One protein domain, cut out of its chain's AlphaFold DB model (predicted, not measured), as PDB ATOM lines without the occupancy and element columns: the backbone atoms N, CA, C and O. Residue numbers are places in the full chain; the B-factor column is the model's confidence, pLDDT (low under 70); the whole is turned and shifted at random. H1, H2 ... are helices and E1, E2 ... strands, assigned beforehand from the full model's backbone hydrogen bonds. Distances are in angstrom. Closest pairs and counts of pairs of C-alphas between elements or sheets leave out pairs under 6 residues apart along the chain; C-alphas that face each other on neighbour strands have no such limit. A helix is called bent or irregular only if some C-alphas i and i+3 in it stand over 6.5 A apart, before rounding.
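AT A GLANCE: This is residues 26 to 83 of the 94 residues of an uncharacterized protein of Streptomyces griseorubiginosus (UniProt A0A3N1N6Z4). A small three-stranded sheet, E1, E2 and E3 side by side, makes a head, and one long straight helix, H1, sticks out from it like a handle. The helix is joined to the head by the short stretch after E3 and does not fold back over the sheet, leaving both of the sheet's faces without a helix. The printed part has 58 residues with three named strands followed by one named helix, in the order E1, E2, E3, H1; the sheet's order is also E1, E2, E3, antiparallel throughout, and the class is mixed, helices and strands. The whole is only just loose, close to extended, with a radius of gyration of the C-alphas of 15.2 A, and its outline is elongated, spanning 47 by 26 by 19 A.

HOW THE PARTS SIT: The sheet is a meander, each strand the antiparallel neighbour of the one before, made of E1, residues 30 to 34, E2, residues 43 to 49, and E3, residues 52 to 57. E2 is the inner strand, and E1 and E3 are the edge strands. E1 and E2 form a hairpin, with 156 degrees between their directions; the C-alphas of Pro 34 and Gly 45 face each other at 4.0 A, and N 31 and O 48 are within hydrogen-bond range at 2.8 A, as are N 46 and O 33 at 2.8 A. E2 and E3 form a second hairpin, also at 156 degrees; the C-alphas of Ser 48 and Ser 53 face each other at 4.2 A, and N 54 and O 47 are within hydrogen-bond range at 2.8 A. Residues 26 to 27 pair briefly with residues 30 to 31 of E1, antiparallel. H1, residues 60 to 81, is not on the sheet, with 0 pairs of C-alphas within 10 A, and it is apart from E1 and from E2. In H1 every O i to N i+4 pair is within hydrogen-bond range.

IN THESE COORDINATES: E1 begins at C-alpha 30, at (393.638, 265.277, 278.791), and is 12.9 A long from first to last C-alpha. E2 measures 17.5 A and E3 16.3 A; E3 ends at C-alpha 57, at (392.796, 277.996, 268.859). H1 runs 31.5 A from C-alpha 60 to C-alpha 81, at (361.356, 267.907, 280.884), and is not bent.

THE WHOLE: The C-alphas of Glu 51 and Ser 83 are the two farthest apart, at 47.2 A. Residues 60 to 83, of which 60 to 81 belong to H1, stand free; the body without them has 34 residues and spans 27 by 16 by 14 A. The printed part has no cut. The links E2 to E3 and E3 to H1 are tight, and the link E1 to E2, with 8 residues, is short. The mean pLDDT of the printed part is 78.1, and 11 residues are under 70, among them residues 38 to 43.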
ATOM      1  N   ARG A  26     389.058 268.466 283.211       80.00
ATOM      2  CA  ARG A  26     389.559 267.139 282.830       80.00
ATOM      3  C   ARG A  26     388.678 266.528 281.742       80.00
ATOM      4  O   ARG A  26     387.480 266.364 281.938       80.00
ATOM      5  N   MET A  27     389.299 266.140 280.632       78.81
ATOM      6  CA  MET A  27     388.688 265.436 279.502       78.81
ATOM      7  C   MET A  27     389.370 264.071 279.324       78.81
ATOM      8  O   MET A  27     390.200 263.869 278.438       78.81
ATOM      9  N   GLY A  28     389.068 263.130 280.222       81.69
ATOM     10  CA  GLY A  28     389.711 261.812 280.238       81.69
ATOM     11  C   GLY A  28     391.208 261.909 280.553       81.69
ATOM     12  O   GLY A  28     391.585 262.384 281.622       81.69
ATOM     13  N   ALA A  29     392.059 261.466 279.621       82.94
ATOM     14  CA  ALA A  29     393.520 261.548 279.744       82.94
ATOM     15  C   ALA A  29     394.085 262.964 279.515       82.94
ATOM     16  O   ALA A  29     395.284 263.178 279.681       82.94
ATOM     17  N   TYR A  30     393.240 263.913 279.113       82.38
ATOM     18  CA  TYR A  30     393.638 265.277 278.791       82.38
ATOM     19  C   TYR A  30     393.172 266.257 279.871       82.38
ATOM     20  O   TYR A  30     392.111 266.084 280.476       82.38
ATOM     21  N   ALA A  31     393.941 267.320 280.084       82.19
ATOM     22  CA  ALA A  31     393.552 268.465 280.894       82.19
ATOM     23  C   ALA A  31     393.482 269.707 280.004       82.19
ATOM     24  O   ALA A  31     394.440 270.056 279.321       82.19
ATOM     25  N   TYR A  32     392.330 270.369 279.988       79.75
ATOM     26  CA  TYR A  32     392.150 271.630 279.289       79.75
ATOM     27  C   TYR A  32     392.217 272.787 280.273       79.75
ATOM     28  O   TYR A  32     391.416 272.862 281.200       79.75
ATOM     29  N   THR A  33     393.140 273.710 280.034       81.94
ATOM     30  CA  THR A  33     393.257 274.958 280.783       81.94
ATOM     31  C   THR A  33     392.793 276.105 279.886       81.94
ATOM     32  O   THR A  33     393.472 276.398 278.896       81.94
ATOM     33  N   PRO A  34     391.657 276.756 280.182       74.31
ATOM     34  CA  PRO A  34     391.190 277.894 279.399       74.31
ATOM     35  C   PRO A  34     392.161 279.072 279.511       74.31
ATOM     36  O   PRO A  34     392.791 279.285 280.549       74.31
ATOM     37  N   ALA A  35     392.281 279.851 278.437       74.44
ATOM     38  CA  ALA A  35     393.064 281.077 278.453       74.44
ATOM     39  C   ALA A  35     392.430 282.071 279.436       74.44
ATOM     40  O   ALA A  35     391.217 282.286 279.440       74.44
ATOM     41  N   SER A  36     393.242 282.671 280.304       67.31
ATOM     42  CA  SER A  36     392.765 283.692 281.231       67.31
ATOM     43  C   SER A  36     392.531 285.008 280.485       67.31
ATOM     44  O   SER A  36     393.486 285.621 280.008       67.31
ATOM     45  N   GLY A  37     391.280 285.464 280.427       70.25
ATOM     46  CA  GLY A  37     390.910 286.757 279.837       70.25
ATOM     47  C   GLY A  37     390.663 286.707 278.327       70.25
ATOM     48  O   GLY A  37     390.363 285.650 277.783       70.25
ATOM     49  N   TYR A  38     390.753 287.863 277.660       58.91
ATOM     50  CA  TYR A  38     390.640 287.985 276.200       58.91
ATOM     51  C   TYR A  38     392.022 287.708 275.583       58.91
ATOM     52  O   TYR A  38     392.922 288.542 275.716       58.91
ATOM     53  N   PRO A  39     392.256 286.533 274.973       58.88
ATOM     54  CA  PRO A  39     393.588 286.167 274.524       58.88
ATOM     55  C   PRO A  39     393.986 287.016 273.304       58.88
ATOM     56  O   PRO A  39     393.253 287.044 272.315       58.88
ATOM     57  N   PRO A  40     395.172 287.650 273.306       56.91
ATOM     58  CA  PRO A  40     395.594 288.560 272.236       56.91
ATOM     59  C   PRO A  40     395.884 287.868 270.888       56.91
ATOM     60  O   PRO A  40     396.182 288.540 269.908       56.91
ATOM     61  N   LEU A  41     395.822 286.532 270.819       59.25
ATOM     62  CA  LEU A  41     396.283 285.730 269.672       59.25
ATOM     63  C   LEU A  41     395.272 284.665 269.200       59.25
ATOM     64  O   LEU A  41     395.641 283.756 268.454       59.25
ATOM     65  N   GLY A  42     394.010 284.737 269.642       62.22
ATOM     66  CA  GLY A  42     392.971 283.755 269.277       62.22
ATOM     67  C   GLY A  42     393.159 282.362 269.901       62.22
ATOM     68  O   GLY A  42     392.447 281.415 269.567       62.22
ATOM     69  N   THR A  43     394.121 282.215 270.813       63.88
ATOM     70  CA  THR A  43     394.338 280.983 271.577       63.88
ATOM     71  C   THR A  43     393.372 280.945 272.751       63.88
ATOM     72  O   THR A  43     393.510 281.714 273.693       63.88
ATOM     73  N   SER A  44     392.393 280.050 272.695       72.19
ATOM     74  CA  SER A  44     391.305 279.969 273.673       72.19
ATOM     75  C   SER A  44     391.671 279.116 274.895       72.19
ATOM     76  O   SER A  44     391.047 279.224 275.946       72.19
ATOM     77  N   GLY A  45     392.721 278.298 274.805       78.75
ATOM     78  CA  GLY A  45     393.268 277.571 275.947       78.75
ATOM     79  C   GLY A  45     394.385 276.615 275.557       78.75
ATOM     80  O   GLY A  45     394.859 276.626 274.425       78.75
ATOM     81  N   THR A  46     394.808 275.782 276.499       83.06
ATOM     82  CA  THR A  46     395.845 274.764 276.299       83.06
ATOM     83  C   THR A  46     395.274 273.400 276.637       83.06
ATOM     84  O   THR A  46     394.659 273.239 277.687       83.06
ATOM     85  N   LEU A  47     395.484 272.424 275.758       82.25
ATOM     86  CA  LEU A  47     395.220 271.020 276.034       82.25
ATOM     87  C   LEU A  47     396.538 270.346 276.390       82.25
ATOM     88  O   LEU A  47     397.450 270.310 275.564       82.25
ATOM     89  N   SER A  48     396.642 269.815 277.599       82.44
ATOM     90  CA  SER A  48     397.790 269.035 278.033       82.44
ATOM     91  C   SER A  48     397.434 267.561 278.181       82.44
ATOM     92  O   SER A  48     396.329 267.191 278.582       82.44
ATOM     93  N   LYS A  49     398.393 266.709 277.842       85.06
ATOM     94  CA  LYS A  49     398.410 265.288 278.170       85.06
ATOM     95  C   LYS A  49     399.821 264.968 278.631       85.06
ATOM     96  O   LYS A  49     400.753 265.067 277.838       85.06
ATOM     97  N   GLU A  50     399.954 264.600 279.901       82.75
ATOM     98  CA  GLU A  50     401.258 264.363 280.535       82.75
ATOM     99  C   GLU A  50     402.177 265.591 280.361       82.75
ATOM    100  O   GLU A  50     401.798 266.690 280.768       82.75
ATOM    101  N   GLU A  51     403.351 265.430 279.744       81.19
ATOM    102  CA  GLU A  51     404.332 266.500 279.506       81.19
ATOM    103  C   GLU A  51     404.115 267.248 278.177       81.19
ATOM    104  O   GLU A  51     404.801 268.229 277.888       81.19
ATOM    105  N   LEU A  52     403.141 266.829 277.359       79.94
ATOM    106  CA  LEU A  52     402.849 267.443 276.065       79.94
ATOM    107  C   LEU A  52     401.690 268.431 276.188       79.94
ATOM    108  O   LEU A  52     400.601 268.082 276.638       79.94
ATOM    109  N   SER A  53     401.916 269.667 275.743       81.69
ATOM    110  CA  SER A  53     400.914 270.735 275.744       81.69
ATOM    111  C   SER A  53     400.731 271.311 274.345       81.69
ATOM    112  O   SER A  53     401.701 271.675 273.684       81.69
ATOM    113  N   VAL A  54     399.478 271.421 273.905       79.50
ATOM    114  CA  VAL A  54     399.097 272.003 272.615       79.50
ATOM    115  C   VAL A  54     398.179 273.196 272.852       79.50
ATOM    116  O   VAL A  54     397.161 273.099 273.539       79.50
ATOM    117  N   ALA A  55     398.536 274.334 272.261       81.12
ATOM    118  CA  ALA A  55     397.705 275.527 272.265       81.12
ATOM    119  C   ALA A  55     396.471 275.305 271.378       81.12
ATOM    120  O   ALA A  55     396.590 275.087 270.172       81.12
ATOM    121  N   LEU A  56     395.282 275.386 271.971       75.56
ATOM    122  CA  LEU A  56     394.022 275.314 271.249       75.56
ATOM    123  C   LEU A  56     393.617 276.705 270.780       75.56
ATOM    124  O   LEU A  56     393.441 277.637 271.572       75.56
ATOM    125  N   ARG A  57     393.424 276.830 269.470       75.38
ATOM    126  CA  ARG A  57     392.796 277.996 268.859       75.38
ATOM    127  C   ARG A  57     391.345 277.664 268.594       75.38
ATOM    128  O   ARG A  57     391.052 276.645 267.973       75.38
ATOM    129  N   LEU A  58     390.454 278.519 269.077       69.50
ATOM    130  CA  LEU A  58     389.054 278.406 268.718       69.50
ATOM    131  C   LEU A  58     388.917 278.985 267.312       69.50
ATOM    132  O   LEU A  58     389.095 280.186 267.113       69.50
ATOM    133  N   THR A  59     388.690 278.122 266.331       76.31
ATOM    134  CA  THR A  59     388.325 278.561 264.985       76.31
ATOM    135  C   THR A  59     386.821 278.794 264.932       76.31
ATOM    136  O   THR A  59     386.064 278.188 265.692       76.31
ATOM    137  N   GLU A  60     386.378 279.646 264.012       68.31
ATOM    138  CA  GLU A  60     384.957 279.950 263.809       68.31
ATOM    139  C   GLU A  60     384.120 278.678 263.576       68.31
ATOM    140  O   GLU A  60     383.072 278.504 264.188       68.31
ATOM    141  N   SER A  61     384.647 277.720 262.809       75.00
ATOM    142  CA  SER A  61     384.004 276.423 262.561       75.00
ATOM    143  C   SER A  61     383.834 275.553 263.812       75.00
ATOM    144  O   SER A  61     382.820 274.876 263.961       75.00
ATOM    145  N   VAL A  62     384.815 275.559 264.721       76.75
ATOM    146  CA  VAL A  62     384.749 274.792 265.975       76.75
ATOM    147  C   VAL A  62     383.760 275.439 266.936       76.75
ATOM    148  O   VAL A  62     383.002 274.729 267.594       76.75
ATOM    149  N   LEU A  63     383.733 276.774 266.990       70.50
ATOM    150  CA  LEU A  63     382.740 277.506 267.769       70.50
ATOM    151  C   LEU A  63     381.325 277.219 267.259       70.50
ATOM    152  O   LEU A  63     380.454 276.904 268.063       70.50
ATOM    153  N   GLN A  64     381.109 277.272 265.945       69.44
ATOM    154  CA  GLN A  64     379.802 277.002 265.353       69.44
ATOM    155  C   GLN A  64     379.323 275.578 265.663       69.44
ATOM    156  O   GLN A  64     378.230 275.410 266.189       69.44
ATOM    157  N   GLY A  65     380.173 274.563 265.466       83.19
ATOM    158  CA  GLY A  65     379.808 273.181 265.794       83.19
ATOM    159  C   GLY A  65     379.539 272.948 267.289       83.19
ATOM    160  O   GLY A  65     378.703 272.118 267.645       83.19
ATOM    161  N   PHE A  66     380.218 273.684 268.176       80.62
ATOM    162  CA  PHE A  66     379.916 273.657 269.607       80.62
ATOM    163  C   PHE A  66     378.539 274.260 269.910       80.62
ATOM    164  O   PHE A  66     377.771 273.648 270.650       80.62
ATOM    165  N   LEU A  67     378.217 275.418 269.327       79.25
ATOM    166  CA  LEU A  67     376.913 276.068 269.496       79.25
ATOM    167  C   LEU A  67     375.779 275.180 268.968       79.25
ATOM    168  O   LEU A  67     374.825 274.935 269.697       79.25
ATOM    169  N   ASP A  68     375.944 274.586 267.785       89.06
ATOM    170  CA  ASP A  68     374.972 273.644 267.216       89.06
ATOM    171  C   ASP A  68     374.738 272.431 268.142       89.06
ATOM    172  O   ASP A  68     373.618 271.933 268.287       89.06
ATOM    173  N   SER A  69     375.798 271.938 268.795       89.94
ATOM    174  CA  SER A  69     375.694 270.841 269.761       89.94
ATOM    175  C   SER A  69     374.976 271.260 271.044       89.94
ATOM    176  O   SER A  69     374.212 270.460 271.589       89.94
ATOM    177  N   MET A  70     375.220 272.478 271.532       89.81
ATOM    178  CA  MET A  70     374.552 273.030 272.713       89.81
ATOM    179  C   MET A  70     373.055 273.221 272.457       89.81
ATOM    180  O   MET A  70     372.257 272.715 273.243       89.81
ATOM    181  N   ASP A  71     372.674 273.818 271.325       85.81
ATOM    182  CA  ASP A  71     371.270 274.000 270.922       85.81
ATOM    183  C   ASP A  71     370.525 272.660 270.841       85.81
ATOM    184  O   ASP A  71     369.383 272.513 271.291       85.81
ATOM    185  N   ARG A  72     371.190 271.630 270.300       91.56
ATOM    186  CA  ARG A  72     370.621 270.281 270.225       91.56
ATOM    187  C   ARG A  72     370.437 269.654 271.606       91.56
ATOM    188  O   ARG A  72     369.428 268.986 271.833       91.56
ATOM    189  N   GLN A  73     371.405 269.820 272.506       89.81
ATOM    190  CA  GLN A  73     371.303 269.307 273.875       89.81
ATOM    191  C   GLN A  73     370.220 270.037 274.670       89.81
ATOM    192  O   GLN A  73     369.459 269.386 275.380       89.81
ATOM    193  N   GLU A  74     370.111 271.355 274.520       88.94
ATOM    194  CA  GLU A  74     369.056 272.154 275.141       88.94
ATOM    195  C   GLU A  74     367.673 271.700 274.667       88.94
ATOM    196  O   GLU A  74     366.799 271.428 275.489       88.94
ATOM    197  N   SER A  75     367.509 271.487 273.359       87.44
ATOM    198  CA  SER A  75     366.264 270.971 272.779       87.44
ATOM    199  C   SER A  75     365.881 269.585 273.322       87.44
ATOM    200  O   SER A  75     364.716 269.340 273.634       87.44
ATOM    201  N   ASP A  76     366.846 268.669 273.469       89.00
ATOM    202  CA  ASP A  76     366.621 267.327 274.033       89.00
ATOM    203  C   ASP A  76     366.257 267.387 275.528       89.00
ATOM    204  O   ASP A  76     365.363 266.672 275.983       89.00
ATOM    205  N   ILE A  77     366.897 268.274 276.296       90.31
ATOM    206  CA  ILE A  77     366.556 268.510 277.705       90.31
ATOM    207  C   ILE A  77     365.139 269.075 277.825       90.31
ATOM    208  O   ILE A  77     364.345 268.548 278.607       90.31
ATOM    209  N   HIS A  78     364.802 270.087 277.022       87.31
ATOM    210  CA  HIS A  78     363.457 270.656 276.963       87.31
ATOM    211  C   HIS A  78     362.424 269.580 276.642       87.31
ATOM    212  O   HIS A  78     361.468 269.412 277.389       87.31
ATOM    213  N   GLN A  79     362.653 268.762 275.615       83.88
ATOM    214  CA  GLN A  79     361.731 267.692 275.244       83.88
ATOM    215  C   GLN A  79     361.510 266.675 276.379       83.88
ATOM    216  O   GLN A  79     360.387 266.206 276.587       83.88
ATOM    217  N   ARG A  80     362.569 266.320 277.116       85.19
ATOM    218  CA  ARG A  80     362.498 265.370 278.238       85.19
ATOM    219  C   ARG A  80     361.790 265.952 279.456       85.19
ATOM    220  O   ARG A  80     361.085 265.216 280.142       85.19
ATOM    221  N   TRP A  81     361.972 267.239 279.735       81.25
ATOM    222  CA  TRP A  81     361.356 267.907 280.884       81.25
ATOM    223  C   TRP A  81     359.942 268.423 280.612       81.25
ATOM    224  O   TRP A  81     359.113 268.393 281.516       81.25
ATOM    225  N   GLU A  82     359.621 268.798 279.374       72.50
ATOM    226  CA  GLU A  82     358.261 269.134 278.928       72.50
ATOM    227  C   GLU A  82     357.385 267.891 278.691       72.50
ATOM    228  O   GLU A  82     356.200 268.017 278.389       72.50
ATOM    229  N   SER A  83     357.926 266.680 278.883       60.78
ATOM    230  CA  SER A  83     357.175 265.420 278.825       60.78
ATOM    231  C   SER A  83     356.911 264.788 280.208       60.78
ATOM    232  O   SER A  83     357.312 263.642 280.420       60.78
TER     233      SER A  83